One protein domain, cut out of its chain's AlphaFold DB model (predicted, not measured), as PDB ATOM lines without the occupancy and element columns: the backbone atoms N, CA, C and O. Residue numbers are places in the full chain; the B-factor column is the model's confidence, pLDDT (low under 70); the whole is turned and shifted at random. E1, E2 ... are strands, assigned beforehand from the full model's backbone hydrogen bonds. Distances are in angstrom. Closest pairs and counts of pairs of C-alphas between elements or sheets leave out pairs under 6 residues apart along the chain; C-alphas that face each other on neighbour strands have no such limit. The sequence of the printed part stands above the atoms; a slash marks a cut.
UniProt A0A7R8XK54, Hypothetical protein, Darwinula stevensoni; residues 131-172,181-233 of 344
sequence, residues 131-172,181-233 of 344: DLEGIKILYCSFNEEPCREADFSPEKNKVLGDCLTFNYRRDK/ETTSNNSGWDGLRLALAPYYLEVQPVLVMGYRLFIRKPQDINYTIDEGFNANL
ATOM      1  N   ASP A 131     -45.484 -38.663  43.840       60.59
ATOM      2  CA  ASP A 131     -46.030 -37.359  43.460       60.59
ATOM      3  C   ASP A 131     -45.002 -36.291  43.854       60.59
ATOM      4  O   ASP A 131     -45.002 -35.787  44.975       60.59
ATOM      5  N   LEU A 132     -44.103 -35.971  42.924       64.94
ATOM      6  CA  LEU A 132     -43.159 -34.866  43.064       64.94
ATOM      7  C   LEU A 132     -43.751 -33.637  42.366       64.94
ATOM      8  O   LEU A 132     -44.465 -33.772  41.367       64.94
ATOM      9  N   GLU A 133     -43.500 -32.441  42.901       66.25
ATOM     10  CA  GLU A 133     -44.007 -31.190  42.319       66.25
ATOM     11  C   GLU A 133     -43.642 -31.123  40.820       66.25
ATOM     12  O   GLU A 133     -42.473 -31.135  40.448       66.25
ATOM     13  N   GLY A 134     -44.653 -31.143  39.943       69.31
ATOM     14  CA  GLY A 134     -44.503 -31.034  38.484       69.31
ATOM     15  C   GLY A 134     -44.364 -32.344  37.687       69.31
ATOM     16  O   GLY A 134     -44.714 -32.354  36.504       69.31
ATOM     17  N   ILE A 135     -43.940 -33.467  38.285       80.06
ATOM     18  CA  ILE A 135     -43.775 -34.755  37.574       80.06
ATOM     19  C   ILE A 135     -44.445 -35.889  38.351       80.06
ATOM     20  O   ILE A 135     -44.020 -36.262  39.443       80.06
ATOM     21  N   LYS A 136     -45.460 -36.505  37.735       85.19
ATOM     22  CA  LYS A 136     -46.170 -37.650  38.307       85.19
ATOM     23  C   LYS A 136     -45.645 -38.969  37.751       85.19
ATOM     24  O   LYS A 136     -45.872 -39.290  36.581       85.19
ATOM     25  N   ILE A 137     -44.998 -39.764  38.598       89.25
ATOM     26  CA  ILE A 137     -44.547 -41.116  38.247       89.25
ATOM     27  C   ILE A 137     -45.680 -42.098  38.569       89.25
ATOM     28  O   ILE A 137     -46.017 -42.330  39.729       89.25
ATOM     29  N   LEU A 138     -46.303 -42.663  37.531       89.88
ATOM     30  CA  LEU A 138     -47.382 -43.649  37.667       89.88
ATOM     31  C   LEU A 138     -46.859 -45.049  37.993       89.88
ATOM     32  O   LEU A 138     -47.546 -45.828  38.651       89.88
ATOM     33  N   TYR A 139     -45.686 -45.381  37.461       92.00
ATOM     34  CA  TYR A 139     -45.031 -46.669  37.643       92.00
ATOM     35  C   TYR A 139     -43.523 -46.485  37.530       92.00
ATOM     36  O   TYR A 139     -43.053 -45.807  36.615       92.00
ATOM     37  N   CYS A 140     -42.780 -47.132  38.424       92.12
ATOM     38  CA  CYS A 140     -41.332 -47.237  38.342       92.12
ATOM     39  C   CYS A 140     -40.865 -48.632  38.746       92.12
ATOM     40  O   CYS A 140     -41.296 -49.158  39.776       92.12
ATOM     41  N   SER A 141     -39.958 -49.206  37.958       91.88
ATOM     42  CA  SER A 141     -39.133 -50.331  38.393       91.88
ATOM     43  C   SER A 141     -37.706 -50.236  37.863       91.88
ATOM     44  O   SER A 141     -37.470 -49.676  36.792       91.88
ATOM     45  N   PHE A 142     -36.763 -50.807  38.605       90.75
ATOM     46  CA  PHE A 142     -35.386 -51.018  38.182       90.75
ATOM     47  C   PHE A 142     -35.011 -52.479  38.440       90.75
ATOM     48  O   PHE A 142     -35.162 -52.954  39.560       90.75
ATOM     49  N   ASN A 143     -34.570 -53.212  37.412       88.69
ATOM     50  CA  ASN A 143     -34.266 -54.653  37.519       88.69
ATOM     51  C   ASN A 143     -35.415 -55.477  38.141       88.69
ATOM     52  O   ASN A 143     -35.198 -56.305  39.019       88.69
ATOM     53  N   GLU A 144     -36.650 -55.223  37.699       87.12
ATOM     54  CA  GLU A 144     -37.882 -55.839  38.227       87.12
ATOM     55  C   GLU A 144     -38.255 -55.461  39.676       87.12
ATOM     56  O   GLU A 144     -39.332 -55.844  40.141       87.12
ATOM     57  N   GLU A 145     -37.447 -54.657  40.371       86.69
ATOM     58  CA  GLU A 145     -37.765 -54.157  41.709       86.69
ATOM     59  C   GLU A 145     -38.500 -52.808  41.641       86.69
ATOM     60  O   GLU A 145     -38.148 -51.955  40.823       86.69
ATOM     61  N   PRO A 146     -39.547 -52.586  42.458       89.62
ATOM     62  CA  PRO A 146     -40.255 -51.310  42.481       89.62
ATOM     63  C   PRO A 146     -39.363 -50.207  43.062       89.62
ATOM     64  O   PRO A 146     -38.801 -50.371  44.145       89.62
ATOM     65  N   CYS A 147     -39.287 -49.065  42.375       87.56
ATOM     66  CA  CYS A 147     -38.521 -47.917  42.865       87.56
ATOM     67  C   CYS A 147     -39.211 -47.254  44.064       87.56
ATOM     68  O   CYS A 147     -40.439 -47.294  44.206       87.56
ATOM     69  N   ARG A 148     -38.415 -46.575  44.883       86.56
ATOM     70  CA  ARG A 148     -38.832 -45.731  46.004       86.56
ATOM     71  C   ARG A 148     -38.650 -44.265  45.636       86.56
ATOM     72  O   ARG A 148     -37.831 -43.916  44.796       86.56
ATOM     73  N   GLU A 149     -39.372 -43.389  46.322       83.81
ATOM     74  CA  GLU A 149     -39.195 -41.940  46.177       83.81
ATOM     75  C   GLU A 149     -37.750 -41.500  46.464       83.81
ATOM     76  O   GLU A 149     -37.202 -40.677  45.744       83.81
ATOM     77  N   ALA A 150     -37.101 -42.134  47.446       84.31
ATOM     78  CA  ALA A 150     -35.705 -41.875  47.798       84.31
ATOM     79  C   ALA A 150     -34.690 -42.224  46.690       84.31
ATOM     80  O   ALA A 150     -33.549 -41.775  46.762       84.31
ATOM     81  N   ASP A 151     -35.086 -42.995  45.670       84.62
ATOM     82  CA  ASP A 151     -34.216 -43.340  44.537       84.62
ATOM     83  C   ASP A 151     -34.121 -42.191  43.515       84.62
ATOM     84  O   ASP A 151     -33.307 -42.232  42.585       84.62
ATOM     85  N   PHE A 152     -34.956 -41.160  43.689       88.19
ATOM     86  CA  PHE A 152     -34.982 -39.950  42.885       88.19
ATOM     87  C   PHE A 152     -34.463 -38.767  43.689       88.19
ATOM     88  O   PHE A 152     -34.872 -38.509  44.817       88.19
ATOM     89  N   SER A 153     -33.574 -38.001  43.072       85.62
ATOM     90  CA  SER A 153     -33.107 -36.733  43.614       85.62
ATOM     91  C   SER A 153     -33.703 -35.578  42.816       85.62
ATOM     92  O   SER A 153     -33.494 -35.528  41.598       85.62
ATOM     93  N   PRO A 154     -34.427 -34.652  43.469       85.31
ATOM     94  CA  PRO A 154     -34.918 -33.460  42.809       85.31
ATOM     95  C   PRO A 154     -33.764 -32.506  42.511       85.31
ATOM     96  O   PRO A 154     -32.829 -32.333  43.303       85.31
ATOM     97  N   GLU A 155     -33.851 -31.861  41.359       81.06
ATOM     98  CA  GLU A 155     -32.868 -30.903  40.895       81.06
ATOM     99  C   GLU A 155     -33.534 -29.775  40.125       81.06
ATOM    100  O   GLU A 155     -34.403 -30.005  39.293       81.06
ATOM    101  N   LYS A 156     -33.102 -28.541  40.377       80.69
ATOM    102  CA  LYS A 156     -33.601 -27.381  39.644       80.69
ATOM    103  C   LYS A 156     -32.700 -27.092  38.458       80.69
ATOM    104  O   LYS A 156     -31.544 -26.712  38.633       80.69
ATOM    105  N   ASN A 157     -33.246 -27.229  37.258       81.75
ATOM    106  CA  ASN A 157     -32.624 -26.752  36.036       81.75
ATOM    107  C   ASN A 157     -33.200 -25.378  35.678       81.75
ATOM    108  O   ASN A 157     -34.410 -25.177  35.681       81.75
ATOM    109  N   LYS A 158     -32.344 -24.419  35.327       74.88
ATOM    110  CA  LYS A 158     -32.789 -23.043  35.052       74.88
ATOM    111  C   LYS A 158     -33.688 -22.922  33.825       74.88
ATOM    112  O   LYS A 158     -34.491 -22.000  33.760       74.88
ATOM    113  N   VAL A 159     -33.527 -23.816  32.852       79.75
ATOM    114  CA  VAL A 159     -34.240 -23.733  31.572       79.75
ATOM    115  C   VAL A 159     -35.384 -24.735  31.494       79.75
ATOM    116  O   VAL A 159     -36.418 -24.435  30.905       79.75
ATOM    117  N   LEU A 160     -35.217 -25.916  32.091       80.38
ATOM    118  CA  LEU A 160     -36.249 -26.958  32.106       80.38
ATOM    119  C   LEU A 160     -37.144 -26.913  33.353       80.38
ATOM    120  O   LEU A 160     -38.191 -27.552  33.355       80.38
ATOM    121  N   GLY A 161     -36.762 -26.157  34.383       82.75
ATOM    122  CA  GLY A 161     -37.462 -26.118  35.663       82.75
ATOM    123  C   GLY A 161     -37.099 -27.299  36.561       82.75
ATOM    124  O   GLY A 161     -35.950 -27.751  36.592       82.75
ATOM    125  N   ASP A 162     -38.076 -27.789  37.317       83.62
ATOM    126  CA  ASP A 162     -37.886 -28.895  38.254       83.62
ATOM    127  C   ASP A 162     -37.669 -30.221  37.502       83.62
ATOM    128  O   ASP A 162     -38.475 -30.652  36.676       83.62
ATOM    129  N   CYS A 163     -36.538 -30.861  37.780       86.94
ATOM    130  CA  CYS A 163     -36.066 -32.095  37.165       86.94
ATOM    131  C   CYS A 163     -35.897 -33.190  38.225       86.94
ATOM    132  O   CYS A 163     -35.656 -32.910  39.401       86.94
ATOM    133  N   LEU A 164     -35.970 -34.451  37.795       89.12
ATOM    134  CA  LEU A 164     -35.756 -35.618  38.650       89.12
ATOM    135  C   LEU A 164     -34.625 -36.480  38.105       89.12
ATOM    136  O   LEU A 164     -34.646 -36.871  36.937       89.12
ATOM    137  N   THR A 165     -33.683 -36.828  38.976       88.94
ATOM    138  CA  THR A 165     -32.566 -37.709  38.630       88.94
ATOM    139  C   THR A 165     -32.685 -39.026  39.387       88.94
ATOM    140  O   THR A 165     -32.599 -39.049  40.613       88.94
ATOM    141  N   PHE A 166     -32.851 -40.127  38.656       90.62
ATOM    142  CA  PHE A 166     -32.782 -41.484  39.203       90.62
ATOM    143  C   PHE A 166     -31.323 -41.925  39.392       90.62
ATOM    144  O   PHE A 166     -30.473 -41.594  38.563       90.62
ATOM    145  N   ASN A 167     -31.041 -42.714  40.435       87.94
ATOM    146  CA  ASN A 167     -29.703 -43.262  40.714       87.94
ATOM    147  C   ASN A 167     -28.623 -42.169  40.860       87.94
ATOM    148  O   ASN A 167     -27.474 -42.313  40.427       87.94
ATOM    149  N   TYR A 168     -29.013 -41.032  41.437       82.81
ATOM    150  CA  TYR A 168     -28.112 -39.915  41.670       82.81
ATOM    151  C   TYR A 168     -27.270 -40.156  42.920       82.81
ATOM    152  O   TYR A 168     -27.790 -40.423  44.001       82.81
ATOM    153  N   ARG A 169     -25.951 -40.009  42.790       69.62
ATOM    154  CA  ARG A 169     -25.031 -40.107  43.921       69.62
ATOM    155  C   ARG A 169     -24.651 -38.707  44.387       69.62
ATOM    156  O   ARG A 169     -23.717 -38.110  43.856       69.62
ATOM    157  N   ARG A 170     -25.338 -38.203  45.411       58.16
ATOM    158  CA  ARG A 170     -24.860 -37.049  46.177       58.16
ATOM    159  C   ARG A 170     -24.244 -37.576  47.457       58.16
ATOM    160  O   ARG A 170     -24.983 -37.945  48.352       58.16
ATOM    161  N   ASP A 171     -22.919 -37.631  47.550       53.22
ATOM    162  CA  ASP A 171     -22.328 -37.708  48.884       53.22
ATOM    163  C   ASP A 171     -20.917 -37.131  48.960       53.22
ATOM    164  O   ASP A 171     -19.969 -37.653  48.370       53.22
ATOM    165  N   LYS A 172     -20.809 -36.061  49.756       49.09
ATOM    166  CA  LYS A 172     -19.588 -35.650  50.454       49.09
ATOM    167  C   LYS A 172     -19.508 -36.271  51.859       49.09
ATOM    168  O   LYS A 172     -18.414 -36.345  52.408       49.09
ATOM    169  N   GLU A 181     -27.209 -48.325  41.621       71.94
ATOM    170  CA  GLU A 181     -27.936 -49.492  41.166       71.94
ATOM    171  C   GLU A 181     -27.343 -49.917  39.816       71.94
ATOM    172  O   GLU A 181     -27.183 -49.101  38.901       71.94
ATOM    173  N   THR A 182     -26.918 -51.179  39.723       77.00
ATOM    174  CA  THR A 182     -26.214 -51.713  38.548       77.00
ATOM    175  C   THR A 182     -27.071 -52.747  37.843       77.00
ATOM    176  O   THR A 182     -27.827 -53.496  38.460       77.00
ATOM    177  N   THR A 183     -26.952 -52.813  36.522       76.56
ATOM    178  CA  THR A 183     -27.532 -53.903  35.743       76.56
ATOM    179  C   THR A 183     -26.501 -55.024  35.638       76.56
ATOM    180  O   THR A 183     -25.344 -54.809  35.283       76.56
ATOM    181  N   SER A 184     -26.899 -56.249  35.984       70.31
ATOM    182  CA  SER A 184     -26.021 -57.428  35.868       70.31
ATOM    183  C   SER A 184     -26.186 -58.162  34.535       70.31
ATOM    184  O   SER A 184     -25.329 -58.954  34.139       70.31
ATOM    185  N   ASN A 185     -27.280 -57.877  33.830       72.25
ATOM    186  CA  ASN A 185     -27.709 -58.548  32.617       72.25
ATOM    187  C   ASN A 185     -28.163 -57.520  31.570       72.25
ATOM    188  O   ASN A 185     -28.497 -56.382  31.890       72.25
ATOM    189  N   ASN A 186     -28.184 -57.952  30.308       71.56
ATOM    190  CA  ASN A 186     -28.601 -57.132  29.167       71.56
ATOM    191  C   ASN A 186     -29.996 -57.539  28.658       71.56
ATOM    192  O   ASN A 186     -30.241 -57.472  27.450       71.56
ATOM    193  N   SER A 187     -30.883 -58.068  29.509       74.38
ATOM    194  CA  SER A 187     -32.248 -58.346  29.060       74.38
ATOM    195  C   SER A 187     -33.032 -57.037  28.967       74.38
ATOM    196  O   SER A 187     -32.752 -56.087  29.688       74.38
ATOM    197  N   GLY A 188     -34.044 -56.976  28.095       71.19
ATOM    198  CA  GLY A 188     -34.913 -55.794  27.994       71.19
ATOM    199  C   GLY A 188     -35.748 -55.510  29.254       71.19
ATOM    200  O   GLY A 188     -36.484 -54.527  29.277       71.19
ATOM    201  N   TRP A 189     -35.662 -56.376  30.269       76.75
ATOM    202  CA  TRP A 189     -36.311 -56.236  31.573       76.75
ATOM    203  C   TRP A 189     -35.348 -55.747  32.663       76.75
ATOM    204  O   TRP A 189     -35.811 -55.297  33.710       76.75
ATOM    205  N   ASP A 190     -34.038 -55.792  32.401       82.88
ATOM    206  CA  ASP A 190     -33.005 -55.261  33.283       82.88
ATOM    207  C   ASP A 190     -32.804 -53.769  32.979       82.88
ATOM    208  O   ASP A 190     -32.637 -53.370  31.824       82.88
ATOM    209  N   GLY A 191     -32.818 -52.933  34.014       88.62
ATOM    210  CA  GLY A 191     -32.754 -51.476  33.902       88.62
ATOM    211  C   GLY A 191     -34.041 -50.756  34.306       88.62
ATOM    212  O   GLY A 191     -34.961 -51.347  34.872       88.62
ATOM    213  N   LEU A 192     -34.065 -49.444  34.052       91.88
ATOM    214  CA  LEU A 192     -35.109 -48.524  34.505       91.88
ATOM    215  C   LEU A 192     -36.338 -48.558  33.590       91.88
ATOM    216  O   LEU A 192     -36.235 -48.419  32.371       91.88
ATOM    217  N   ARG A 193     -37.518 -48.667  34.196       92.69
ATOM    218  CA  ARG A 193     -38.819 -48.606  33.530       92.69
ATOM    219  C   ARG A 193     -39.670 -47.560  34.220       92.69
ATOM    220  O   ARG A 193     -39.898 -47.652  35.422       92.69
ATOM    221  N   LEU A 194     -40.167 -46.601  33.450       92.38
ATOM    222  CA  LEU A 194     -40.978 -45.499  33.949       92.38
ATOM    223  C   LEU A 194     -42.269 -45.389  33.144       92.38
ATOM    224  O   LEU A 194     -42.247 -45.461  31.917       92.38
ATOM    225  N   ALA A 195     -43.383 -45.172  33.838       91.94
ATOM    226  CA  ALA A 195     -44.586 -44.608  33.244       91.94
ATOM    227  C   ALA A 195     -44.829 -43.247  33.889       91.94
ATOM    228  O   ALA A 195     -45.001 -43.150  35.105       91.94
ATOM    229  N   LEU A 196     -44.826 -42.203  33.069       89.75
ATOM    230  CA  LEU A 196     -44.952 -40.823  33.512       89.75
ATOM    231  C   LEU A 196     -46.310 -40.274  33.074       89.75
ATOM    232  O   LEU A 196     -46.766 -40.544  31.961       89.75
ATOM    233  N   ALA A 197     -46.953 -39.516  33.955       84.88
ATOM    234  CA  ALA A 197     -48.136 -38.737  33.634       84.88
ATOM    235  C   ALA A 197     -47.812 -37.245  33.726       84.88
ATOM    236  O   ALA A 197     -47.207 -36.808  34.713       84.88
ATOM    237  N   PRO A 198     -48.202 -36.444  32.723       77.56
ATOM    238  CA  PRO A 198     -48.076 -34.999  32.823       77.56
ATOM    239  C   PRO A 198     -48.909 -34.509  34.009       77.56
ATOM    240  O   PRO A 198     -50.038 -34.966  34.225       77.56
ATOM    241  N   TYR A 199     -48.352 -33.579  34.781       70.56
ATOM    242  CA  TYR A 199     -49.088 -32.900  35.839       70.56
ATOM    243  C   TYR A 199     -50.048 -31.895  35.187       70.56
ATOM    244  O   TYR A 199     -49.731 -30.727  34.985       70.56
ATOM    245  N   TYR A 200     -51.212 -32.381  34.753       62.81
ATOM    246  CA  TYR A 200     -52.268 -31.547  34.186       62.81
ATOM    247  C   TYR A 200     -52.988 -30.792  35.297       62.81
ATOM    248  O   TYR A 200     -54.038 -31.227  35.763       62.81
ATOM    249  N   LEU A 201     -52.456 -29.636  35.676       52.56
ATOM    250  CA  LEU A 201     -53.267 -28.561  36.226       52.56
ATOM    251  C   LEU A 201     -52.850 -27.262  35.518       52.56
ATOM    252  O   LEU A 201     -51.777 -26.725  35.750       52.56
ATOM    253  N   GLU A 202     -53.724 -26.815  34.608       53.06
ATOM    254  CA  GLU A 202     -53.846 -25.416  34.158       53.06
ATOM    255  C   GLU A 202     -52.799 -24.842  33.183       53.06
ATOM    256  O   GLU A 202     -52.440 -23.669  33.270       53.06
ATOM    257  N   VAL A 203     -52.342 -25.604  32.182       53.41
ATOM    258  CA  VAL A 203     -51.405 -25.051  31.186       53.41
ATOM    259  C   VAL A 203     -52.135 -24.484  29.963       53.41
ATOM    260  O   VAL A 203     -52.949 -25.150  29.325       53.41
ATOM    261  N   GLN A 204     -51.806 -23.225  29.657       58.53
ATOM    262  CA  GLN A 204     -52.060 -22.485  28.414       58.53
ATOM    263  C   GLN A 204     -51.801 -23.335  27.150       58.53
ATOM    264  O   GLN A 204     -51.100 -24.338  27.234       58.53
ATOM    265  N   PRO A 205     -52.319 -22.965  25.962       56.72
ATOM    266  CA  PRO A 205     -52.089 -23.726  24.729       56.72
ATOM    267  C   PRO A 205     -50.592 -23.794  24.371       56.72
ATOM    268  O   PRO A 205     -50.057 -22.902  23.715       56.72
ATOM    269  N   VAL A 206     -49.908 -24.858  24.803       61.38
ATOM    270  CA  VAL A 206     -48.505 -25.138  24.463       61.38
ATOM    271  C   VAL A 206     -48.459 -26.040  23.233       61.38
ATOM    272  O   VAL A 206     -49.182 -27.029  23.141       61.38
ATOM    273  N   LEU A 207     -47.586 -25.702  22.283       65.50
ATOM    274  CA  LEU A 207     -47.429 -26.408  21.005       65.50
ATOM    275  C   LEU A 207     -46.685 -27.751  21.120       65.50
ATOM    276  O   LEU A 207     -46.735 -28.549  20.189       65.50
ATOM    277  N   VAL A 208     -45.984 -28.007  22.230       71.94
ATOM    278  CA  VAL A 208     -45.164 -29.212  22.429       71.94
ATOM    279  C   VAL A 208     -45.331 -29.715  23.861       71.94
ATOM    280  O   VAL A 208     -45.150 -28.954  24.807       71.94
ATOM    281  N   MET A 209     -45.659 -31.000  24.016       78.75
ATOM    282  CA  MET A 209     -45.766 -31.680  25.308       78.75
ATOM    283  C   MET A 209     -44.938 -32.963  25.296       78.75
ATOM    284  O   MET A 209     -44.968 -33.719  24.327       78.75
ATOM    285  N   GLY A 210     -44.232 -33.226  26.388       86.62
ATOM    286  CA  GLY A 210     -43.399 -34.411  26.534       86.62
ATOM    287  C   GLY A 210     -42.420 -34.268  27.686       86.62
ATOM    288  O   GLY A 210     -42.418 -33.267  28.402       86.62
ATOM    289  N   TYR A 211     -41.577 -35.277  27.835       87.75
ATOM    290  CA  TYR A 211     -40.460 -35.269  28.767       87.75
ATOM    291  C   TYR A 211     -39.159 -35.137  27.997       87.75
ATOM    292  O   TYR A 211     -39.029 -35.666  26.895       87.75
ATOM    293  N   ARG A 212     -38.175 -34.473  28.594       89.75
ATOM    294  CA  ARG A 212     -36.803 -34.490  28.096       89.75
ATOM    295  C   ARG A 212     -35.966 -35.369  29.011       89.75
ATOM    296  O   ARG A 212     -35.973 -35.174  30.223       89.75
ATOM    297  N   LEU A 213     -35.302 -36.359  28.431       90.38
ATOM    298  CA  LEU A 213     -34.541 -37.376  29.146       90.38
ATOM    299  C   LEU A 213     -33.048 -37.189  28.883       90.38
ATOM    300  O   LEU A 213     -32.641 -36.927  27.751       90.38
ATOM    301  N   PHE A 214     -32.249 -37.372  29.932       90.44
ATOM    302  CA  PHE A 214     -30.792 -37.269  29.908       90.44
ATOM    303  C   PHE A 214     -30.194 -38.490  30.597       90.44
ATOM    304  O   PHE A 214     -30.697 -38.934  31.631       90.44
ATOM    305  N   ILE A 215     -29.129 -39.046  30.023       90.31
ATOM    306  CA  ILE A 215     -28.463 -40.244  30.537       90.31
ATOM    307  C   ILE A 215     -26.983 -39.917  30.660       90.31
ATOM    308  O   ILE A 215     -26.330 -39.628  29.664       90.31
ATOM    309  N   ARG A 216     -26.465 -39.964  31.887       85.94
ATOM    310  CA  ARG A 216     -25.097 -39.550  32.218       85.94
ATOM    311  C   ARG A 216     -24.483 -40.451  33.278       85.94
ATOM    312  O   ARG A 216     -25.198 -41.222  33.927       85.94
ATOM    313  N   LYS A 217     -23.167 -40.343  33.493       82.44
ATOM    314  CA  LYS A 217     -22.551 -40.992  34.654       82.44
ATOM    315  C   LYS A 217     -22.995 -40.259  35.928       82.44
ATOM    316  O   LYS A 217     -23.150 -39.037  35.904       82.44
ATOM    317  N   PRO A 218     -23.145 -40.958  37.068       76.44
ATOM    318  CA  PRO A 218     -23.600 -40.331  38.313       76.44
ATOM    319  C   PRO A 218     -22.732 -39.157  38.793       76.44
ATOM    320  O   PRO A 218     -23.232 -38.273  39.482       76.44
ATOM    321  N   GLN A 219     -21.442 -39.169  38.438       69.31
ATOM    322  CA  GLN A 219     -20.434 -38.180  38.835       69.31
ATOM    323  C   GLN A 219     -20.342 -36.986  37.876       69.31
ATOM    324  O   GLN A 219     -19.747 -35.972  38.237       69.31
ATOM    325  N   ASP A 220     -20.916 -37.104  36.678       72.00
ATOM    326  CA  ASP A 220     -20.901 -36.022  35.702       72.00
ATOM    327  C   ASP A 220     -21.889 -34.950  36.150       72.00
ATOM    328  O   ASP A 220     -22.949 -35.257  36.700       72.00
ATOM    329  N   ILE A 221     -21.560 -33.686  35.927       67.75
ATOM    330  CA  ILE A 221     -22.467 -32.600  36.282       67.75
ATOM    331  C   ILE A 221     -23.670 -32.602  35.326       67.75
ATOM    332  O   ILE A 221     -23.579 -33.046  34.183       67.75
ATOM    333  N   ASN A 222     -24.823 -32.129  35.803       64.62
ATOM    334  CA  ASN A 222     -26.025 -31.985  34.991       64.62
ATOM    335  C   ASN A 222     -25.889 -30.850  33.979       64.62
ATOM    336  O   ASN A 222     -26.225 -29.707  34.280       64.62
ATOM    337  N   TYR A 223     -25.460 -31.176  32.769       65.75
ATOM    338  CA  TYR A 223     -25.398 -30.255  31.639       65.75
ATOM    339  C   TYR A 223     -25.683 -31.044  30.348       65.75
ATOM    340  O   TYR A 223     -25.477 -32.251  30.338       65.75
ATOM    341  N   THR A 224     -26.129 -30.495  29.223       59.00
ATOM    342  CA  THR A 224     -26.907 -29.289  28.888       59.00
ATOM    343  C   THR A 224     -28.289 -29.743  28.425       59.00
ATOM    344  O   THR A 224     -28.529 -30.934  28.240       59.00
ATOM    345  N   ILE A 225     -29.211 -28.812  28.163       63.22
ATOM    346  CA  ILE A 225     -30.461 -29.136  27.459       63.22
ATOM    347  C   ILE A 225     -30.159 -29.918  26.183       63.22
ATOM    348  O   ILE A 225     -30.945 -30.779  25.826       63.22
ATOM    349  N   ASP A 226     -29.040 -29.679  25.514       72.88
ATOM    350  CA  ASP A 226     -28.828 -30.084  24.128       72.88
ATOM    351  C   ASP A 226     -28.517 -31.578  23.953       72.88
ATOM    352  O   ASP A 226     -28.861 -32.145  22.919       72.88
ATOM    353  N   GLU A 227     -27.994 -32.254  24.979       81.12
ATOM    354  CA  GLU A 227     -27.634 -33.683  24.909       81.12
ATOM    355  C   GLU A 227     -28.810 -34.637  25.182       81.12
ATOM    356  O   GLU A 227     -28.710 -35.854  25.006       81.12
ATOM    357  N   GLY A 228     -29.946 -34.090  25.616       87.19
ATOM    358  CA  GLY A 228     -31.142 -34.862  25.926       87.19
ATOM    359  C   GLY A 228     -31.973 -35.207  24.703       87.19
ATOM    360  O   GLY A 228     -31.966 -34.516  23.683       87.19
ATOM    361  N   PHE A 229     -32.792 -36.242  24.843       90.50
ATOM    362  CA  PHE A 229     -33.777 -36.627  23.839       90.50
ATOM    363  C   PHE A 229     -35.196 -36.483  24.390       90.50
ATOM    364  O   PHE A 229     -35.435 -36.566  25.596       90.50
ATOM    365  N   ASN A 230     -36.148 -36.225  23.496       90.56
ATOM    366  CA  ASN A 230     -37.544 -36.039  23.868       90.56
ATOM    367  C   ASN A 230     -38.271 -37.388  23.884       90.56
ATOM    368  O   ASN A 230     -38.125 -38.189  22.964       90.56
ATOM    369  N   ALA A 231     -39.085 -37.602  24.911       90.38
ATOM    370  CA  ALA A 231     -40.057 -38.677  25.005       90.38
ATOM    371  C   ALA A 231     -41.461 -38.069  24.930       90.38
ATOM    372  O   ALA A 231     -41.862 -37.287  25.800       90.38
ATOM    373  N   ASN A 232     -42.200 -38.412  23.877       89.62
ATOM    374  CA  ASN A 232     -43.548 -37.898  23.674       89.62
ATOM    375  C   ASN A 232     -44.542 -38.581  24.616       89.62
ATOM    376  O   ASN A 232     -44.372 -39.732  25.027       89.62
ATOM    377  N   LEU A 233     -45.620 -37.871  24.933       87.69
ATOM    378  CA  LEU A 233     -46.720 -38.437  25.703       87.69
ATOM    379  C   LEU A 233     -47.476 -39.495  24.890       87.69
ATOM    380  O   LEU A 233     -47.681 -39.340  23.690       87.69
TER     381      LEU A 233
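Overview. This is residues 131 to 172 and 181 to 233 of the 344 residues of the protein "Hypothetical protein" of Darwinula stevensoni (UniProt A0A7R8XK54). With little regular structure, three two-stranded antiparallel ribbons, E1 with E4, hairpin E2 and E3, and hairpin E5 and E6, are joined by loops; residues 202 to 207 stick out. Of 95 printed residues, 35 are in six strands, E1 to E6 in order, with no named helix: all strand. It is compact, radius of gyration of the C-alphas 14.3 A, but elongated, 44 by 28 by 23 A.

Along the chain. E1, residues 135 to 142, 18.3 A, begins at C-alpha (-43.775, -34.755, 37.574) and bends by 76 degrees at residue 138. E4 is 192 to 198, 18.8 A; E2 152 to 157; E3 161 to 166; E5 210 to 213; E6 229 to 232, ending at C-alpha (-43.548, -37.898, 23.674).

Arrangement. Within hydrogen-bond range are N 195 and O 139 of E4 and E1, 2.9 A, N 155 and O 163 of hairpin E2 and E3, 2.9 A, and N 211 and O 231 of hairpin E5 and E6, 2.9 A. E3 and E5 are near each other.

Size, cuts and confidence. Residues 173 to 180 are cut out; C-alphas 172 and 181 are 18.6 A apart. Links E4 to E5 and E5 to E6 are long. pLDDT is under 70 at 22 residues, among them 200 to 207.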